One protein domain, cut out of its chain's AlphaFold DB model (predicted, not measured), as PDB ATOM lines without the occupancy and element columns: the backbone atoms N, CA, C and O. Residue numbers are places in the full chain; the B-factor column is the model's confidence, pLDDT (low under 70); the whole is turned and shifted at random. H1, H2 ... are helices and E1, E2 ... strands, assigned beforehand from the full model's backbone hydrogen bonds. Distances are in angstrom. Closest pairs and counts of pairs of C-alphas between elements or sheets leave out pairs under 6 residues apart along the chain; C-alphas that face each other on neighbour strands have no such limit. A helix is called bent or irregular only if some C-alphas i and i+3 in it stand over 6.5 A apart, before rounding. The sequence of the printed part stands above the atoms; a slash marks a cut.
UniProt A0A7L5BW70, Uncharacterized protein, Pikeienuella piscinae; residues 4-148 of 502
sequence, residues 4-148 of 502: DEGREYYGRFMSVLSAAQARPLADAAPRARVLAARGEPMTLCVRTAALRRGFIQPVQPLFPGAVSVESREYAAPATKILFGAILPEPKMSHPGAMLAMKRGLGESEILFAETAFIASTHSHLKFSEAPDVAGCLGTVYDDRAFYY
ATOM      1  N   ASP A   4     212.808 195.750 200.851       74.00
ATOM      2  CA  ASP A   4     212.627 196.607 199.670       74.00
ATOM      3  C   ASP A   4     213.668 196.347 198.572       74.00
ATOM      4  O   ASP A   4     213.302 196.155 197.413       74.00
ATOM      5  N   GLU A   5     214.954 196.246 198.933       82.06
ATOM      6  CA  GLU A   5     216.023 195.914 197.974       82.06
ATOM      7  C   GLU A   5     215.792 194.531 197.355       82.06
ATOM      8  O   GLU A   5     216.059 194.296 196.178       82.06
ATOM      9  N   GLY A   6     215.284 193.592 198.152       83.44
ATOM     10  CA  GLY A   6     215.047 192.239 197.682       83.44
ATOM     11  C   GLY A   6     213.917 192.144 196.653       83.44
ATOM     12  O   GLY A   6     214.061 191.427 195.660       83.44
ATOM     13  N   ARG A   7     212.832 192.905 196.847       85.88
ATOM     14  CA  ARG A   7     211.743 193.022 195.862       85.88
ATOM     15  C   ARG A   7     212.219 193.656 194.558       85.88
ATOM     16  O   ARG A   7     211.856 193.180 193.483       85.88
ATOM     17  N   GLU A   8     213.066 194.677 194.643       93.56
ATOM     18  CA  GLU A   8     213.670 195.299 193.463       93.56
ATOM     19  C   GLU A   8     214.508 194.290 192.659       93.56
ATOM     20  O   GLU A   8     214.358 194.178 191.440       93.56
ATOM     21  N   TYR A   9     215.350 193.496 193.328       95.12
ATOM     22  CA  TYR A   9     216.161 192.473 192.659       95.12
ATOM     23  C   TYR A   9     215.319 191.363 192.031       95.12
ATOM     24  O   TYR A   9     215.683 190.868 190.963       95.12
ATOM     25  N   TYR A  10     214.182 191.005 192.634       95.50
ATOM     26  CA  TYR A  10     213.218 190.114 191.994       95.50
ATOM     27  C   TYR A  10     212.663 190.728 190.701       95.50
ATOM     28  O   TYR A  10     212.700 190.076 189.660       95.50
ATOM     29  N   GLY A  11     212.250 192.001 190.710       96.25
ATOM     30  CA  GLY A  11     211.799 192.700 189.498       96.25
ATOM     31  C   GLY A  11     212.856 192.736 188.384       96.25
ATOM     32  O   GLY A  11     212.551 192.463 187.216       96.25
ATOM     33  N   ARG A  12     214.125 192.982 188.739       96.12
ATOM     34  CA  ARG A  12     215.257 192.915 187.793       96.12
ATOM     35  C   ARG A  12     215.435 191.508 187.219       96.12
ATOM     36  O   ARG A  12     215.579 191.360 186.011       96.12
ATOM     37  N   PHE A  13     215.365 190.472 188.054       97.06
ATOM     38  CA  PHE A  13     215.445 189.077 187.610       97.06
ATOM     39  C   PHE A  13     214.324 188.701 186.634       97.06
ATOM     40  O   PHE A  13     214.589 188.084 185.602       97.06
ATOM     41  N   MET A  14     213.089 189.126 186.909       97.06
ATOM     42  CA  MET A  14     211.961 188.909 185.999       97.06
ATOM     43  C   MET A  14     212.156 189.638 184.663       97.06
ATOM     44  O   MET A  14     211.833 189.091 183.611       97.06
ATOM     45  N   SER A  15     212.754 190.833 184.683       95.81
ATOM     46  CA  SER A  15     213.104 191.572 183.461       95.81
ATOM     47  C   SER A  15     214.160 190.834 182.629       95.81
ATOM     48  O   SER A  15     214.035 190.752 181.409       95.81
ATOM     49  N   VAL A  16     215.159 190.229 183.282       95.75
ATOM     50  CA  VAL A  16     216.178 189.388 182.627       95.75
ATOM     51  C   VAL A  16     215.543 188.160 181.978       95.75
ATOM     52  O   VAL A  16     215.828 187.878 180.815       95.75
ATOM     53  N   LEU A  17     214.654 187.457 182.689       95.50
ATOM     54  CA  LEU A  17     213.908 186.325 182.131       95.50
ATOM     55  C   LEU A  17     213.075 186.744 180.918       95.50
ATOM     56  O   LEU A  17     213.107 186.064 179.895       95.50
ATOM     57  N   SER A  18     212.370 187.874 181.005       94.88
ATOM     58  CA  SER A  18     211.570 188.404 179.897       94.88
ATOM     59  C   SER A  18     212.432 188.737 178.679       94.88
ATOM     60  O   SER A  18     212.074 188.368 177.562       94.88
ATOM     61  N   ALA A  19     213.579 189.393 178.873       93.88
ATOM     62  CA  ALA A  19     214.504 189.710 177.786       93.88
ATOM     63  C   ALA A  19     215.081 188.439 177.139       93.88
ATOM     64  O   ALA A  19     215.191 188.352 175.917       93.88
ATOM     65  N   ALA A  20     215.381 187.415 177.944       93.56
ATOM     66  CA  ALA A  20     215.877 186.130 177.463       93.56
ATOM     67  C   ALA A  20     214.878 185.413 176.531       93.56
ATOM     68  O   ALA A  20     215.289 184.686 175.627       93.56
ATOM     69  N   GLN A  21     213.570 185.671 176.669       93.75
ATOM     70  CA  GLN A  21     212.553 185.089 175.785       93.75
ATOM     71  C   GLN A  21     212.601 185.607 174.340       93.75
ATOM     72  O   GLN A  21     212.065 184.940 173.449       93.75
ATOM     73  N   ALA A  22     213.251 186.746 174.087       90.62
ATOM     74  CA  ALA A  22     213.416 187.290 172.739       90.62
ATOM     75  C   ALA A  22     214.465 186.531 171.900       90.62
ATOM     76  O   ALA A  22     214.524 186.720 170.686       90.62
ATOM     77  N   ARG A  23     215.285 185.666 172.515       87.00
ATOM     78  CA  ARG A  23     216.344 184.926 171.811       87.00
ATOM     79  C   ARG A  23     215.763 183.885 170.840       87.00
ATOM     80  O   ARG A  23     214.891 183.113 171.250       87.00
ATOM     81  N   PRO A  24     216.232 183.800 169.582       85.25
ATOM     82  CA  PRO A  24     215.734 182.821 168.618       85.25
ATOM     83  C   PRO A  24     215.939 181.375 169.079       85.25
ATOM     84  O   PRO A  24     217.018 180.998 169.523       85.25
ATOM     85  N   LEU A  25     214.919 180.525 168.913       79.38
ATOM     86  CA  LEU A  25     215.013 179.098 169.256       79.38
ATOM     87  C   LEU A  25     215.907 178.284 168.306       79.38
ATOM     88  O   LEU A  25     216.312 177.190 168.677       79.38
ATOM     89  N   ALA A  26     216.235 178.825 167.129       64.56
ATOM     90  CA  ALA A  26     217.017 178.151 166.091       64.56
ATOM     91  C   ALA A  26     218.536 178.081 166.370       64.56
ATOM     92  O   ALA A  26     219.255 177.414 165.630       64.56
ATOM     93  N   ASP A  27     219.028 178.772 167.403       64.62
ATOM     94  CA  ASP A  27     220.452 178.774 167.760       64.62
ATOM     95  C   ASP A  27     220.936 177.418 168.308       64.62
ATOM     96  O   ASP A  27     220.159 176.632 168.855       64.62
ATOM     97  N   ALA A  28     222.249 177.173 168.200       61.22
ATOM     98  CA  ALA A  28     222.912 175.961 168.681       61.22
ATOM     99  C   ALA A  28     222.590 175.639 170.154       61.22
ATOM    100  O   ALA A  28     222.444 176.536 170.988       61.22
ATOM    101  N   ALA A  29     222.541 174.340 170.478       74.69
ATOM    102  CA  ALA A  29     222.252 173.846 171.823       74.69
ATOM    103  C   ALA A  29     223.147 174.533 172.880       74.69
ATOM    104  O   ALA A  29     224.374 174.548 172.708       74.69
ATOM    105  N   PRO A  30     222.583 175.050 173.994       79.88
ATOM    106  CA  PRO A  30     223.346 175.765 175.021       79.88
ATOM    107  C   PRO A  30     224.584 175.008 175.506       79.88
ATOM    108  O   PRO A  30     225.645 175.607 175.659       79.88
ATOM    109  N   ARG A  31     224.484 173.680 175.653       87.12
ATOM    110  CA  ARG A  31     225.601 172.785 175.994       87.12
ATOM    111  C   ARG A  31     226.813 172.983 175.079       87.12
ATOM    112  O   ARG A  31     227.920 173.194 175.563       87.12
ATOM    113  N   ALA A  32     226.613 172.918 173.761       85.75
ATOM    114  CA  ALA A  32     227.698 173.020 172.786       85.75
ATOM    115  C   ALA A  32     228.347 174.410 172.810       85.75
ATOM    116  O   ALA A  32     229.570 174.526 172.789       85.75
ATOM    117  N   ARG A  33     227.526 175.459 172.926       85.75
ATOM    118  CA  ARG A  33     227.994 176.845 173.035       85.75
ATOM    119  C   ARG A  33     228.830 177.070 174.296       85.75
ATOM    120  O   ARG A  33     229.902 177.661 174.215       85.75
ATOM    121  N   VAL A  34     228.363 176.581 175.444       89.94
ATOM    122  CA  VAL A  34     229.075 176.705 176.726       89.94
ATOM    123  C   VAL A  34     230.414 175.971 176.687       89.94
ATOM    124  O   VAL A  34     231.422 176.522 177.122       89.94
ATOM    125  N   LEU A  35     230.453 174.764 176.115       89.81
ATOM    126  CA  LEU A  35     231.701 174.013 175.946       89.81
ATOM    127  C   LEU A  35     232.686 174.719 175.007       89.81
ATOM    128  O   LEU A  35     233.879 174.752 175.305       89.81
ATOM    129  N   ALA A  36     232.206 175.306 173.908       89.50
ATOM    130  CA  ALA A  36     233.046 176.056 172.975       89.50
ATOM    131  C   ALA A  36     233.644 177.322 173.614       89.50
ATOM    132  O   ALA A  36     234.786 177.668 173.332       89.50
ATOM    133  N   ALA A  37     232.902 177.977 174.511       88.19
ATOM    134  CA  ALA A  37     233.323 179.199 175.195       88.19
ATOM    135  C   ALA A  37     234.080 178.952 176.515       88.19
ATOM    136  O   ALA A  37     234.351 179.896 177.253       88.19
ATOM    137  N   ARG A  38     234.419 177.702 176.863       88.12
ATOM    138  CA  ARG A  38     234.914 177.376 178.213       88.12
ATOM    139  C   ARG A  38     236.269 177.997 178.582       88.12
ATOM    140  O   ARG A  38     236.572 178.152 179.762       88.12
ATOM    141  N   GLY A  39     237.078 178.332 177.574       88.94
ATOM    142  CA  GLY A  39     238.357 179.027 177.742       88.94
ATOM    143  C   GLY A  39     238.225 180.547 177.869       88.94
ATOM    144  O   GLY A  39     239.179 181.199 178.286       88.94
ATOM    145  N   GLU A  40     237.059 181.105 177.539       90.50
ATOM    146  CA  GLU A  40     236.816 182.543 177.590       90.50
ATOM    147  C   GLU A  40     236.541 183.012 179.028       90.50
ATOM    148  O   GLU A  40     235.952 182.274 179.831       90.50
ATOM    149  N   PRO A  41     236.909 184.257 179.383       90.12
ATOM    150  CA  PRO A  41     236.522 184.843 180.657       90.12
ATOM    151  C   PRO A  41     234.995 184.865 180.815       90.12
ATOM    152  O   PRO A  41     234.273 185.434 179.995       90.12
ATOM    153  N   MET A  42     234.498 184.300 181.916       94.00
ATOM    154  CA  MET A  42     233.074 184.296 182.263       94.00
ATOM    155  C   MET A  42     232.858 184.571 183.746       94.00
ATOM    156  O   MET A  42     233.713 184.294 184.586       94.00
ATOM    157  N   THR A  43     231.696 185.113 184.097       95.19
ATOM    158  CA  THR A  43     231.319 185.268 185.504       95.19
ATOM    159  C   THR A  43     230.376 184.156 185.928       95.19
ATOM    160  O   THR A  43     229.246 184.092 185.449       95.19
ATOM    161  N   LEU A  44     230.768 183.354 186.913       94.94
ATOM    162  CA  LEU A  44     229.841 182.480 187.629       94.94
ATOM    163  C   LEU A  44     229.249 183.283 188.786       94.94
ATOM    164  O   LEU A  44     229.962 183.709 189.700       94.94
ATOM    165  N   CYS A  45     227.938 183.523 188.750       95.62
ATOM    166  CA  CYS A  45     227.231 184.374 189.711       95.62
ATOM    167  C   CYS A  45     226.979 183.651 191.042       95.62
ATOM    168  O   CYS A  45     225.858 183.527 191.534       95.62
ATOM    169  N   VAL A  46     228.068 183.178 191.631       94.62
ATOM    170  CA  VAL A  46     228.183 182.572 192.950       94.62
ATOM    171  C   VAL A  46     229.221 183.340 193.763       94.62
ATOM    172  O   VAL A  46     230.037 184.080 193.213       94.62
ATOM    173  N   ARG A  47     229.216 183.159 195.083       94.25
ATOM    174  CA  ARG A  47     230.250 183.722 195.966       94.25
ATOM    175  C   ARG A  47     231.605 183.055 195.729       94.25
ATOM    176  O   ARG A  47     231.649 181.874 195.377       94.25
ATOM    177  N   THR A  48     232.704 183.754 196.007       94.69
ATOM    178  CA  THR A  48     234.065 183.213 195.836       94.69
ATOM    179  C   THR A  48     234.266 181.920 196.628       94.69
ATOM    180  O   THR A  48     234.848 180.968 196.117       94.69
ATOM    181  N   ALA A  49     233.741 181.852 197.856       92.75
ATOM    182  CA  ALA A  49     233.835 180.651 198.685       92.75
ATOM    183  C   ALA A  49     233.123 179.441 198.055       92.75
ATOM    184  O   ALA A  49     233.663 178.340 198.081       92.75
ATOM    185  N   ALA A  50     231.947 179.653 197.448       91.31
ATOM    186  CA  ALA A  50     231.200 178.590 196.780       91.31
ATOM    187  C   ALA A  50     231.938 178.075 195.538       91.31
ATOM    188  O   ALA A  50     231.978 176.869 195.317       91.31
ATOM    189  N   LEU A  51     232.563 178.981 194.782       91.56
ATOM    190  CA  LEU A  51     233.326 178.643 193.585       91.56
ATOM    191  C   LEU A  51     234.628 177.893 193.893       91.56
ATOM    192  O   LEU A  51     235.008 176.982 193.173       91.56
ATOM    193  N   ARG A  52     235.332 178.276 194.964       90.38
ATOM    194  CA  ARG A  52     236.665 177.724 195.268       90.38
ATOM    195  C   ARG A  52     236.656 176.527 196.206       90.38
ATOM    196  O   ARG A  52     237.622 175.776 196.216       90.38
ATOM    197  N   ARG A  53     235.648 176.417 197.072       89.56
ATOM    198  CA  ARG A  53     235.608 175.441 198.178       89.56
ATOM    199  C   ARG A  53     234.196 174.931 198.472       89.56
ATOM    200  O   ARG A  53     233.965 174.380 199.542       89.56
ATOM    201  N   GLY A  54     233.231 175.209 197.599       91.31
ATOM    202  CA  GLY A  54     231.840 174.827 197.801       91.31
ATOM    203  C   GLY A  54     231.406 173.698 196.885       91.31
ATOM    204  O   GLY A  54     232.179 173.173 196.095       91.31
ATOM    205  N   PHE A  55     230.115 173.386 196.959       92.62
ATOM    206  CA  PHE A  55     229.488 172.310 196.198       92.62
ATOM    207  C   PHE A  55     229.763 172.361 194.686       92.62
ATOM    208  O   PHE A  55     229.958 171.327 194.063       92.62
ATOM    209  N   ILE A  56     229.808 173.558 194.098       91.88
ATOM    210  CA  ILE A  56     230.031 173.734 192.657       91.88
ATOM    211  C   ILE A  56     231.512 173.890 192.278       91.88
ATOM    212  O   ILE A  56     231.812 174.230 191.141       91.88
ATOM    213  N   GLN A  57     232.448 173.686 193.206       90.62
ATOM    214  CA  GLN A  57     233.882 173.828 192.936       90.62
ATOM    215  C   GLN A  57     234.394 172.981 191.753       90.62
ATOM    216  O   GLN A  57     235.237 173.502 191.018       90.62
ATOM    217  N   PRO A  58     233.869 171.768 191.474       91.12
ATOM    218  CA  PRO A  58     234.271 171.004 190.289       91.12
ATOM    219  C   PRO A  58     233.932 171.670 188.946       91.12
ATOM    220  O   PRO A  58     234.485 171.285 187.920       91.12
ATOM    221  N   VAL A  59     233.089 172.707 188.936       89.69
ATOM    222  CA  VAL A  59     232.801 173.504 187.734       89.69
ATOM    223  C   VAL A  59     233.987 174.410 187.366       89.69
ATOM    224  O   VAL A  59     234.167 174.736 186.197       89.69
ATOM    225  N   GLN A  60     234.828 174.819 188.326       88.94
ATOM    226  CA  GLN A  60     235.936 175.751 188.064       88.94
ATOM    227  C   GLN A  60     237.005 175.179 187.111       88.94
ATOM    228  O   GLN A  60     237.406 175.912 186.211       88.94
ATOM    229  N   PRO A  61     237.475 173.922 187.246       88.94
ATOM    230  CA  PRO A  61     238.379 173.324 186.260       88.94
ATOM    231  C   PRO A  61     237.837 173.323 184.826       88.94
ATOM    232  O   PRO A  61     238.612 173.484 183.889       88.94
ATOM    233  N   LEU A  62     236.514 173.202 184.650       85.94
ATOM    234  CA  LEU A  62     235.879 173.259 183.333       85.94
ATOM    235  C   LEU A  62     235.934 174.670 182.724       85.94
ATOM    236  O   LEU A  62     235.972 174.801 181.502       85.94
ATOM    237  N   PHE A  63     235.963 175.706 183.565       89.81
ATOM    238  CA  PHE A  63     236.019 177.115 183.174       89.81
ATOM    239  C   PHE A  63     237.201 177.814 183.860       89.81
ATOM    240  O   PHE A  63     237.005 178.583 184.806       89.81
ATOM    241  N   PRO A  64     238.451 177.577 183.427       89.00
ATOM    242  CA  PRO A  64     239.635 178.074 184.131       89.00
ATOM    243  C   PRO A  64     239.676 179.608 184.245       89.00
ATOM    244  O   PRO A  64     240.179 180.127 185.239       89.00
ATOM    245  N   GLY A  65     239.092 180.328 183.278       89.81
ATOM    246  CA  GLY A  65     238.944 181.789 183.286       89.81
ATOM    247  C   GLY A  65     237.732 182.317 184.068       89.81
ATOM    248  O   GLY A  65     237.472 183.521 184.057       89.81
ATOM    249  N   ALA A  66     236.956 181.449 184.725       92.56
ATOM    250  CA  ALA A  66     235.764 181.858 185.448       92.56
ATOM    251  C   ALA A  66     236.087 182.653 186.718       92.56
ATOM    252  O   ALA A  66     236.891 182.238 187.557       92.56
ATOM    253  N   VAL A  67     235.364 183.757 186.911       94.69
ATOM    254  CA  VAL A  67     235.416 184.582 188.122       94.69
ATOM    255  C   VAL A  67     234.083 184.573 188.866       94.69
ATOM    256  O   VAL A  67     233.011 184.434 188.284       94.69
ATOM    257  N   SER A  68     234.138 184.742 190.186       95.81
ATOM    258  CA  SER A  68     232.937 184.817 191.030       95.81
ATOM    259  C   SER A  68     232.265 186.196 190.991       95.81
ATOM    260  O   SER A  68     232.904 187.197 190.655       95.81
ATOM    261  N   VAL A  69     231.028 186.285 191.492       95.31
ATOM    262  CA  VAL A  69     230.286 187.553 191.639       95.31
ATOM    263  C   VAL A  69     230.977 188.568 192.562       95.31
ATOM    264  O   VAL A  69     230.665 189.749 192.517       95.31
ATOM    265  N   GLU A  70     231.904 188.138 193.419       96.12
ATOM    266  CA  GLU A  70     232.651 188.989 194.360       96.12
ATOM    267  C   GLU A  70     233.992 189.472 193.770       96.12
ATOM    268  O   GLU A  70     234.674 190.295 194.376       96.12
ATOM    269  N   SER A  71     234.354 189.025 192.558       95.06
ATOM    270  CA  SER A  71     235.598 189.423 191.891       95.06
ATOM    271  C   SER A  71     235.634 190.921 191.569       95.06
ATOM    272  O   SER A  71     234.602 191.550 191.299       95.06
ATOM    273  N   ARG A  72     236.840 191.498 191.542       94.19
ATOM    274  CA  ARG A  72     237.071 192.845 190.995       94.19
ATOM    275  C   ARG A  72     236.804 192.887 189.490       94.19
ATOM    276  O   ARG A  72     236.278 193.875 188.999       94.19
ATOM    277  N   GLU A  73     237.050 191.777 188.803       93.12
ATOM    278  CA  GLU A  73     236.847 191.610 187.360       93.12
ATOM    279  C   GLU A  73     235.398 191.268 186.983       93.12
ATOM    280  O   GLU A  73     235.116 191.041 185.820       93.12
ATOM    281  N   TYR A  74     234.452 191.256 187.929       93.69
ATOM    282  CA  TYR A  74     233.049 190.875 187.694       93.69
ATOM    283  C   TYR A  74     232.396 191.519 186.455       93.69
ATOM    284  O   TYR A  74     231.560 190.898 185.801       93.69
ATOM    285  N   ALA A  75     232.729 192.779 186.157       91.31
ATOM    286  CA  ALA A  75     232.143 193.515 185.041       91.31
ATOM    287  C   ALA A  75     232.778 193.177 183.681       91.31
ATOM    288  O   ALA A  75     232.132 193.405 182.667       91.31
ATOM    289  N   ALA A  76     234.004 192.642 183.656       88.12
ATOM    290  CA  ALA A  76     234.767 192.451 182.424       88.12
ATOM    291  C   ALA A  76     234.236 191.311 181.532       88.12
ATOM    292  O   ALA A  76     234.156 191.512 180.323       88.12
ATOM    293  N   PRO A  77     233.829 190.140 182.068       89.06
ATOM    294  CA  PRO A  77     233.284 189.079 181.236       89.06
ATOM    295  C   PRO A  77     231.968 189.442 180.545       89.06
ATOM    296  O   PRO A  77     231.001 189.857 181.198       89.06
ATOM    297  N   ALA A  78     231.915 189.175 179.239       89.00
ATOM    298  CA  ALA A  78     230.727 189.349 178.409       89.00
ATOM    299  C   ALA A  78     229.610 188.348 178.751       89.00
ATOM    300  O   ALA A  78     228.444 188.651 178.525       89.00
ATOM    301  N   THR A  79     229.939 187.199 179.349       93.44
ATOM    302  CA  THR A  79     228.965 186.173 179.744       93.44
ATOM    303  C   THR A  79     228.876 186.048 181.264       93.44
ATOM    304  O   THR A  79     229.889 185.968 181.972       93.44
ATOM    305  N   LYS A  80     227.646 185.997 181.781       95.06
ATOM    306  CA  LYS A  80     227.333 185.768 183.193       95.06
ATOM    307  C   LYS A  80     226.409 184.562 183.342       95.06
ATOM    308  O   LYS A  80     225.331 184.510 182.759       95.06
ATOM    309  N   ILE A  81     226.817 183.615 184.177       94.81
ATOM    310  CA  ILE A  81     226.065 182.402 184.485       94.81
ATOM    311  C   ILE A  81     225.377 182.574 185.840       94.81
ATOM    312  O   ILE A  81     226.033 182.621 186.883       94.81
ATOM    313  N   LEU A  82     224.052 182.687 185.829       95.69
ATOM    314  CA  LEU A  82     223.208 182.747 187.015       95.69
ATOM    315  C   LEU A  82     222.927 181.334 187.527       95.69
ATOM    316  O   LEU A  82     222.123 180.606 186.953       95.69
ATOM    317  N   PHE A  83     223.562 180.979 188.644       91.81
ATOM    318  CA  PHE A  83     223.190 179.793 189.408       91.81
ATOM    319  C   PHE A  83     222.000 180.119 190.309       91.81
ATOM    320  O   PHE A  83     222.089 181.052 191.111       91.81
ATOM    321  N   GLY A  84     220.911 179.360 190.180       88.44
ATOM    322  CA  GLY A  84     219.696 179.499 190.986       88.44
ATOM    323  C   GLY A  84     218.855 180.757 190.712       88.44
ATOM    324  O   GLY A  84     219.322 181.769 190.191       88.44
ATOM    325  N   ALA A  85     217.579 180.694 191.094       93.75
ATOM    326  CA  ALA A  85     216.609 181.760 190.855       93.75
ATOM    327  C   ALA A  85     216.501 182.776 192.009       93.75
ATOM    328  O   ALA A  85     216.954 182.550 193.139       93.75
ATOM    329  N   ILE A  86     215.837 183.895 191.715       94.75
ATOM    330  CA  ILE A  86     215.385 184.881 192.699       94.75
ATOM    331  C   ILE A  86     213.873 184.739 192.866       94.75
ATOM    332  O   ILE A  86     213.140 184.574 191.893       94.75
ATOM    333  N   LEU A  87     213.422 184.784 194.115       92.56
ATOM    334  CA  LEU A  87     212.031 184.628 194.524       92.56
ATOM    335  C   LEU A  87     211.492 185.940 195.106       92.56
ATOM    336  O   LEU A  87     212.283 186.742 195.605       92.56
ATOM    337  N   PRO A  88     210.158 186.141 195.117       89.50
ATOM    338  CA  PRO A  88     209.551 187.337 195.708       89.50
ATOM    339  C   PRO A  88     209.955 187.566 197.169       89.50
ATOM    340  O   PRO A  88     210.090 188.700 197.609       89.50
ATOM    341  N   GLU A  89     210.156 186.474 197.910       86.12
ATOM    342  CA  GLU A  89     210.658 186.478 199.279       86.12
ATOM    343  C   GLU A  89     212.205 186.470 199.266       86.12
ATOM    344  O   GLU A  89     212.819 185.428 198.988       86.12
ATOM    345  N   PRO A  90     212.880 187.587 199.603       85.56
ATOM    346  CA  PRO A  90     214.321 187.731 199.379       85.56
ATOM    347  C   PRO A  90     215.169 186.726 200.163       85.56
ATOM    348  O   PRO A  90     216.195 186.258 199.667       85.56
ATOM    349  N   LYS A  91     214.727 186.329 201.366       83.38
ATOM    350  CA  LYS A  91     215.417 185.324 202.201       83.38
ATOM    351  C   LYS A  91     215.418 183.913 201.601       83.38
ATOM    352  O   LYS A  91     216.202 183.080 202.055       83.38
ATOM    353  N   MET A  92     214.564 183.646 200.609       84.38
ATOM    354  CA  MET A  92     214.501 182.365 199.892       84.38
ATOM    355  C   MET A  92     215.252 182.376 198.558       84.38
ATOM    356  O   MET A  92     215.435 181.324 197.953       84.38
ATOM    357  N   SER A  93     215.719 183.542 198.116       90.81
ATOM    358  CA  SER A  93     216.421 183.702 196.843       90.81
ATOM    359  C   SER A  93     217.853 183.172 196.888       90.81
ATOM    360  O   SER A  93     218.501 183.171 197.941       90.81
ATOM    361  N   HIS A  94     218.391 182.771 195.733       91.50
ATOM    362  CA  HIS A  94     219.783 182.343 195.650       91.50
ATOM    363  C   HIS A  94     220.736 183.525 195.935       91.50
ATOM    364  O   HIS A  94     220.672 184.558 195.259       91.50
ATOM    365  N   PRO A  95     221.656 183.412 196.914       90.31
ATOM    366  CA  PRO A  95     222.448 184.550 197.377       90.31
ATOM    367  C   PRO A  95     223.414 185.087 196.316       90.31
ATOM    368  O   PRO A  95     223.681 186.287 196.290       90.31
ATOM    369  N   GLY A  96     223.942 184.217 195.449       92.50
ATOM    370  CA  GLY A  96     224.810 184.624 194.344       92.50
ATOM    371  C   GLY A  96     224.056 185.400 193.263       92.50
ATOM    372  O   GLY A  96     224.534 186.438 192.811       92.50
ATOM    373  N   ALA A  97     222.833 184.965 192.937       94.38
ATOM    374  CA  ALA A  97     221.971 185.650 191.978       94.38
ATOM    375  C   ALA A  97     221.537 187.025 192.509       94.38
ATOM    376  O   ALA A  97     221.630 188.018 191.791       94.38
ATOM    377  N   MET A  98     221.153 187.115 193.790       94.50
ATOM    378  CA  MET A  98     220.829 188.396 194.439       94.50
ATOM    379  C   MET A  98     222.000 189.376 194.386       94.50
ATOM    380  O   MET A  98     221.825 190.552 194.076       94.50
ATOM    381  N   LEU A  99     223.216 188.890 194.649       94.75
ATOM    382  CA  LEU A  99     224.411 189.721 194.573       94.75
ATOM    383  C   LEU A  99     224.720 190.154 193.132       94.75
ATOM    384  O   LEU A  99     225.156 191.284 192.929       94.75
ATOM    385  N   ALA A 100     224.437 189.316 192.132       95.94
ATOM    386  CA  ALA A 100     224.558 189.697 190.727       95.94
ATOM    387  C   ALA A 100     223.557 190.803 190.349       95.94
ATOM    388  O   ALA A 100     223.954 191.790 189.736       95.94
ATOM    389  N   MET A 101     222.297 190.717 190.796       95.75
ATOM    390  CA  MET A 101     221.312 191.793 190.580       95.75
ATOM    391  C   MET A 101     221.713 193.098 191.260       95.75
ATOM    392  O   MET A 101     221.506 194.174 190.694       95.75
ATOM    393  N   LYS A 102     222.319 193.008 192.449       94.94
ATOM    394  CA  LYS A 102     222.865 194.163 193.164       94.94
ATOM    395  C   LYS A 102     224.029 194.810 192.414       94.94
ATOM    396  O   LYS A 102     224.082 196.032 192.327       94.94
ATOM    397  N   ARG A 103     224.970 194.011 191.898       94.62
ATOM    398  CA  ARG A 103     226.136 194.516 191.151       94.62
ATOM    399  C   ARG A 103     225.791 194.989 189.737       94.62
ATOM    400  O   ARG A 103     226.574 195.741 189.167       94.62
ATOM    401  N   GLY A 104     224.637 194.581 189.216       94.50
ATOM    402  CA  GLY A 104     224.187 194.896 187.868       94.50
ATOM    403  C   GLY A 104     224.769 193.932 186.840       94.50
ATOM    404  O   GLY A 104     225.929 193.540 186.909       94.50
ATOM    405  N   LEU A 105     223.949 193.545 185.867       93.62
ATOM    406  CA  LEU A 105     224.348 192.592 184.831       93.62
ATOM    407  C   LEU A 105     224.951 193.258 183.587       93.62
ATOM    408  O   LEU A 105     225.589 192.567 182.801       93.62
ATOM    409  N   GLY A 106     224.794 194.577 183.430       90.25
ATOM    410  CA  GLY A 106     225.248 195.305 182.243       90.25
ATOM    411  C   GLY A 106     224.617 194.762 180.958       90.25
ATOM    412  O   GLY A 106     223.491 194.269 180.976       90.25
ATOM    413  N   GLU A 107     225.372 194.818 179.864       90.50
ATOM    414  CA  GLU A 107     225.002 194.240 178.562       90.50
ATOM    415  C   GLU A 107     225.434 192.771 178.426       90.50
ATOM    416  O   GLU A 107     225.491 192.228 177.324       90.50
ATOM    417  N   SER A 108     225.780 192.113 179.540       92.12
ATOM    418  CA  SER A 108     226.270 190.742 179.493       92.12
ATOM    419  C   SER A 108     225.217 189.772 178.972       92.12
ATOM    420  O   SER A 108     224.037 189.823 179.327       92.12
ATOM    421  N   GLU A 109     225.685 188.786 178.221       91.31
ATOM    422  CA  GLU A 109     224.910 187.601 177.931       91.31
ATOM    423  C   GLU A 109     224.647 186.818 179.221       91.31
ATOM    424  O   GLU A 109     225.570 186.469 179.957       91.31
ATOM    425  N   ILE A 110     223.378 186.496 179.468       94.00
ATOM    426  CA  ILE A 110     222.964 185.699 180.622       94.00
ATOM    427  C   ILE A 110     222.707 184.250 180.220       94.00
ATOM    428  O   ILE A 110     221.984 184.000 179.255       94.00
ATOM    429  N   LEU A 111     223.264 183.327 181.002       94.25
ATOM    430  CA  LEU A 111     222.923 181.908 181.008       94.25
ATOM    431  C   LEU A 111     222.386 181.528 182.390       94.25
ATOM    432  O   LEU A 111     222.910 181.967 183.412       94.25
ATOM    433  N   PHE A 112     221.360 180.697 182.431       96.19
ATOM    434  CA  PHE A 112     220.780 180.111 183.630       96.19
ATOM    435  C   PHE A 112     221.383 178.726 183.837       96.19
ATOM    436  O   PHE A 112     221.337 177.896 182.929       96.19
ATOM    437  N   ALA A 113     221.952 178.478 185.015       95.25
ATOM    438  CA  ALA A 113     222.599 177.212 185.333       95.25
ATOM    439  C   ALA A 113     222.047 176.574 186.603       95.25
ATOM    440  O   ALA A 113     221.887 177.229 187.634       95.25
ATOM    441  N   GLU A 114     221.796 175.274 186.541       95.50
ATOM    442  CA  GLU A 114     221.297 174.503 187.677       95.50
ATOM    443  C   GLU A 114     221.941 173.119 187.715       95.50
ATOM    444  O   GLU A 114     222.482 172.648 186.715       95.50
ATOM    445  N   THR A 115     221.905 172.452 188.867       94.62
ATOM    446  CA  THR A 115     222.388 171.069 188.972       94.62
ATOM    447  C   THR A 115     221.667 170.160 187.978       94.62
ATOM    448  O   THR A 115     220.442 170.235 187.859       94.62
ATOM    449  N   ALA A 116     222.412 169.281 187.309       94.12
ATOM    450  CA  ALA A 116     221.848 168.232 186.465       94.12
ATOM    451  C   ALA A 116     221.075 167.181 187.289       94.12
ATOM    452  O   ALA A 116     221.063 167.225 188.522       94.12
ATOM    453  N   PHE A 117     220.450 166.220 186.592       91.94
ATOM    454  CA  PHE A 117     219.715 165.104 187.201       91.94
ATOM    455  C   PHE A 117     220.537 164.403 188.296       91.94
ATOM    456  O   PHE A 117     220.069 164.286 189.430       91.94
ATOM    457  N   ILE A 118     221.772 164.003 187.972       92.75
ATOM    458  CA  ILE A 118     222.752 163.493 188.939       92.75
ATOM    459  C   ILE A 118     223.555 164.680 189.453       92.75
ATOM    460  O   ILE A 118     224.397 165.223 188.737       92.75
ATOM    461  N   ALA A 119     223.290 165.089 190.691       91.94
ATOM    462  CA  ALA A 119     223.991 166.219 191.274       91.94
ATOM    463  C   ALA A 119     225.308 165.781 191.916       91.94
ATOM    464  O   ALA A 119     226.322 166.413 191.646       91.94
ATOM    465  N   SER A 120     225.316 164.740 192.757       95.38
ATOM    466  CA  SER A 120     226.513 164.356 193.530       95.38
ATOM    467  C   SER A 120     226.357 163.055 194.328       95.38
ATOM    468  O   SER A 120     225.261 162.511 194.499       95.38
ATOM    469  N   THR A 121     227.469 162.563 194.882       93.94
ATOM    470  CA  THR A 121     227.492 161.415 195.813       93.94
ATOM    471  C   THR A 121     226.815 161.729 197.153       93.94
ATOM    472  O   THR A 121     226.166 160.864 197.730       93.94
ATOM    473  N   HIS A 122     226.902 162.976 197.620       91.25
ATOM    474  CA  HIS A 122     226.330 163.453 198.884       91.25
ATOM    475  C   HIS A 122     225.409 164.649 198.650       91.25
ATOM    476  O   HIS A 122     225.484 165.296 197.614       91.25
ATOM    477  N   SER A 123     224.563 164.993 199.622       88.25
ATOM    478  CA  SER A 123     223.808 166.253 199.563       88.25
ATOM    479  C   SER A 123     224.746 167.461 199.516       88.25
ATOM    480  O   SER A 123     225.757 167.489 200.218       88.25
ATOM    481  N   HIS A 124     224.363 168.509 198.783       82.50
ATOM    482  CA  HIS A 124     225.082 169.787 198.778       82.50
ATOM    483  C   HIS A 124     225.238 170.394 200.188       82.50
ATOM    484  O   HIS A 124     226.216 171.090 200.460       82.50
ATOM    485  N   LEU A 125     224.311 170.096 201.109       82.75
ATOM    486  CA  LEU A 125     224.368 170.516 202.518       82.75
ATOM    487  C   LEU A 125     225.411 169.742 203.337       82.75
ATOM    488  O   LEU A 125     225.827 170.200 204.400       82.75
ATOM    489  N   LYS A 126     225.827 168.579 202.835       83.94
ATOM    490  CA  LYS A 126     226.803 167.658 203.428       83.94
ATOM    491  C   LYS A 126     228.120 167.625 202.648       83.94
ATOM    492  O   LYS A 126     228.968 166.794 202.936       83.94
ATOM    493  N   PHE A 127     228.322 168.547 201.702       85.00
ATOM    494  CA  PHE A 127     229.534 168.621 200.878       85.00
ATOM    495  C   PHE A 127     230.828 168.576 201.709       85.00
ATOM    496  O   PHE A 127     231.767 167.870 201.363       85.00
ATOM    497  N   SER A 128     230.858 169.281 202.844       87.50
ATOM    498  CA  SER A 128     232.028 169.331 203.725       87.50
ATOM    499  C   SER A 128     232.391 167.996 204.387       87.50
ATOM    500  O   SER A 128     233.472 167.907 204.955       87.50
ATOM    501  N   GLU A 129     231.504 166.993 204.374       87.50
ATOM    502  CA  GLU A 129     231.789 165.656 204.923       87.50
ATOM    503  C   GLU A 129     232.751 164.865 204.020       87.50
ATOM    504  O   GLU A 129     233.497 164.033 204.524       87.50
ATOM    505  N   ALA A 130     232.760 165.137 202.708       90.19
ATOM    506  CA  ALA A 130     233.584 164.418 201.735       90.19
ATOM    507  C   ALA A 130     233.908 165.290 200.499       90.19
ATOM    508  O   ALA A 130     233.480 164.964 199.388       90.19
ATOM    509  N   PRO A 131     234.626 166.420 200.656       90.00
ATOM    510  CA  PRO A 131     234.776 167.436 199.607       90.00
ATOM    511  C   PRO A 131     235.396 166.915 198.301       90.00
ATOM    512  O   PRO A 131     235.060 167.428 197.237       90.00
ATOM    513  N   ASP A 132     236.226 165.872 198.370       90.75
ATOM    514  CA  ASP A 132     236.908 165.288 197.208       90.75
ATOM    515  C   ASP A 132     235.961 164.521 196.268       90.75
ATOM    516  O   ASP A 132     236.263 164.339 195.092       90.75
ATOM    517  N   VAL A 133     234.796 164.087 196.765       92.31
ATOM    518  CA  VAL A 133     233.835 163.266 196.000       92.31
ATOM    519  C   VAL A 133     232.406 163.809 196.015       92.31
ATOM    520  O   VAL A 133     231.570 163.377 195.220       92.31
ATOM    521  N   ALA A 134     232.090 164.735 196.923       92.56
ATOM    522  CA  ALA A 134     230.747 165.280 197.131       92.56
ATOM    523  C   ALA A 134     230.415 166.487 196.243       92.56
ATOM    524  O   ALA A 134     229.308 167.021 196.338       92.56
ATOM    525  N   GLY A 135     231.367 166.945 195.432       92.94
ATOM    526  CA  GLY A 135     231.164 168.061 194.521       92.94
ATOM    527  C   GLY A 135     230.136 167.761 193.425       92.94
ATOM    528  O   GLY A 135     229.798 166.608 193.154       92.94
ATOM    529  N   CYS A 136     229.620 168.828 192.822       95.06
ATOM    530  CA  CYS A 136     228.669 168.774 191.721       95.06
ATOM    531  C   CYS A 136     229.253 167.973 190.546       95.06
ATOM    532  O   CYS A 136     230.371 168.241 190.128       95.06
ATOM    533  N   LEU A 137     228.492 167.011 190.024       96.19
ATOM    534  CA  LEU A 137     228.891 166.133 188.917       96.19
ATOM    535  C   LEU A 137     228.323 166.581 187.573       96.19
ATOM    536  O   LEU A 137     228.769 166.130 186.524       96.19
ATOM    537  N   GLY A 138     227.312 167.450 187.578       94.88
ATOM    538  CA  GLY A 138     226.685 167.901 186.348       94.88
ATOM    539  C   GLY A 138     225.905 169.190 186.512       94.88
ATOM    540  O   GLY A 138     225.300 169.462 187.551       94.88
ATOM    541  N   THR A 139     225.908 169.998 185.461       95.31
ATOM    542  CA  THR A 139     225.195 171.275 185.413       95.31
ATOM    543  C   THR A 139     224.488 171.405 184.074       95.31
ATOM    544  O   THR A 139     225.064 171.100 183.032       95.31
ATOM    545  N   VAL A 140     223.234 171.841 184.104       95.31
ATOM    546  CA  VAL A 140     222.474 172.216 182.910       95.31
ATOM    547  C   VAL A 140     222.620 173.708 182.665       95.31
ATOM    548  O   VAL A 140     222.713 174.474 183.622       95.31
ATOM    549  N   TYR A 141     222.614 174.111 181.399       94.06
ATOM    550  CA  TYR A 141     222.733 175.506 180.986       94.06
ATOM    551  C   TYR A 141     221.619 175.834 180.001       94.06
ATOM    552  O   TYR A 141     221.381 175.081 179.060       94.06
ATOM    553  N   ASP A 142     220.956 176.965 180.199       95.25
ATOM    554  CA  ASP A 142     219.895 177.444 179.318       95.25
ATOM    555  C   ASP A 142     219.981 178.956 179.195       95.25
ATOM    556  O   ASP A 142     220.277 179.652 180.160       95.25
ATOM    557  N   ASP A 143     219.739 179.488 178.011       94.44
ATOM    558  CA  ASP A 143     219.842 180.917 177.746       94.44
ATOM    559  C   ASP A 143     218.477 181.621 177.704       94.44
ATOM    560  O   ASP A 143     218.415 182.822 177.439       94.44
ATOM    561  N   ARG A 144     217.389 180.890 177.983       94.44
ATOM    562  CA  ARG A 144     216.015 181.399 178.052       94.44
ATOM    563  C   ARG A 144     215.435 181.313 179.454       94.44
ATOM    564  O   ARG A 144     214.883 182.306 179.928       94.44
ATOM    565  N   ALA A 145     215.515 180.150 180.101       95.62
ATOM    566  CA  ALA A 145     214.946 179.933 181.433       95.62
ATOM    567  C   ALA A 145     215.448 178.643 182.096       95.62
ATOM    568  O   ALA A 145     215.835 177.688 181.431       95.62
ATOM    569  N   PHE A 146     215.349 178.567 183.425       97.00
ATOM    570  CA  PHE A 146     215.557 177.305 184.137       97.00
ATOM    571  C   PHE A 146     214.508 176.257 183.732       97.00
ATOM    572  O   PHE A 146     213.342 176.579 183.519       97.00
ATOM    573  N   TYR A 147     214.887 174.976 183.708       95.69
ATOM    574  CA  TYR A 147     214.010 173.882 183.255       95.69
ATOM    575  C   TYR A 147     212.721 173.715 184.078       95.69
ATOM    576  O   TYR A 147     211.745 173.152 183.588       95.69
ATOM    577  N   TYR A 148     212.712 174.180 185.330       95.69
ATOM    578  CA  TYR A 148     211.555 174.116 186.225       95.69
ATOM    579  C   TYR A 148     210.610 175.323 186.089       95.69
ATOM    580  O   TYR A 148     209.639 175.417 186.838       95.69
TER     581      TYR A 148
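Overview. This is residues 4 to 148 of the 502 residues of an uncharacterized protein of Pikeienuella piscinae (UniProt A0A7L5BW70). A strongly twisted sheet of five strands runs through the middle, with H5 packed on one face, H2 on the opposite face, and the long H1 crossing H5 about perpendicularly. H3 and H4 graze the sheet near its edge strand E2, and the irregular H6 lies farthest from the middle, off the sheet. The printed part has 145 residues with six named helices and five named strands, in the order H1 H2 E1 H3 H4 E2 E3 H5 E4 H6 E5; the sheet's order is E2 E1 E3 E4 E5, mixed. The class is mixed, helices and strands, with 72 residues in named elements, under half. The whole is compact, with a radius of gyration of the C-alphas of 14.8 A and spans of 40 by 38 by 32 A.

Along the chain. H1, residues 4 to 20, begins at C-alpha 4 (212.627, 196.607, 199.670) and is 24.8 A long. H2 is residues 30 to 36, E1 42 to 44, H3 48 to 53, H4 59 to 62, E2 66 to 68 and E3 79 to 83, 12.9 A long. H5, residues 95 to 103, is 12.3 A long, and E4, residues 109 to 115, 20.0 A. H6 is residues 124 to 129; it is irregular, with C-alphas 125 and 128 7.8 A apart. E5, residues 138 to 142, is 13.7 A long and ends at C-alpha 142 (219.895, 177.444, 179.318).

Arrangement. E2 and E1 are parallel, with N 44 and O 67 2.8 A apart; E1 and E3 are parallel, with N 81 and O 43 2.8 A apart; E3 and E4 are parallel, with N 80 and O 109 2.8 A apart. E4 and E5 are antiparallel, with N 112 and O 142 2.7 A apart. E1, H3 H4, E2 and E3, H5, E4 are strand-helix-strand units, parallel neighbour strands with helices between, with right-handed crossovers. H5, at a height of 9.1 A over the sheet, is only just over E1 and E3, with 3 C-alphas on each. H2 is on the opposite face at a height of 8.7 A; its closest C-alphas to E5 are Pro 30 and Asp 142, 5.8 A. H1 touches H5 with residues 6 to 13 alone, closest at the C-alphas of Tyr 9 and Met 101, 5.6 A, about perpendicular at 87 degrees. H3 and H4 only just touch, only at the corner, with 3 pairs of C-alphas within 8 A, the closest being Leu 51 and Gln 60, 6.8 A. H6 is not on the sheet and is apart from H5, for instance. In H1, H2, H3 and H5 every O i to N i+4 pair is within hydrogen-bond range; H6 has 0 of 2, and 1 of 3 O i to N i+3 pairs, and H4 is too short for an O i to N i+4 pair.

Size, cuts and confidence. The C-alphas farthest apart are those of Ala 26 and Glu 129, 43.4 A. The printed part has no cut. The link from E3 to H5, 11 residues, is long. Mean pLDDT of the printed part is 90.9; residues 26 to 28 are under 70.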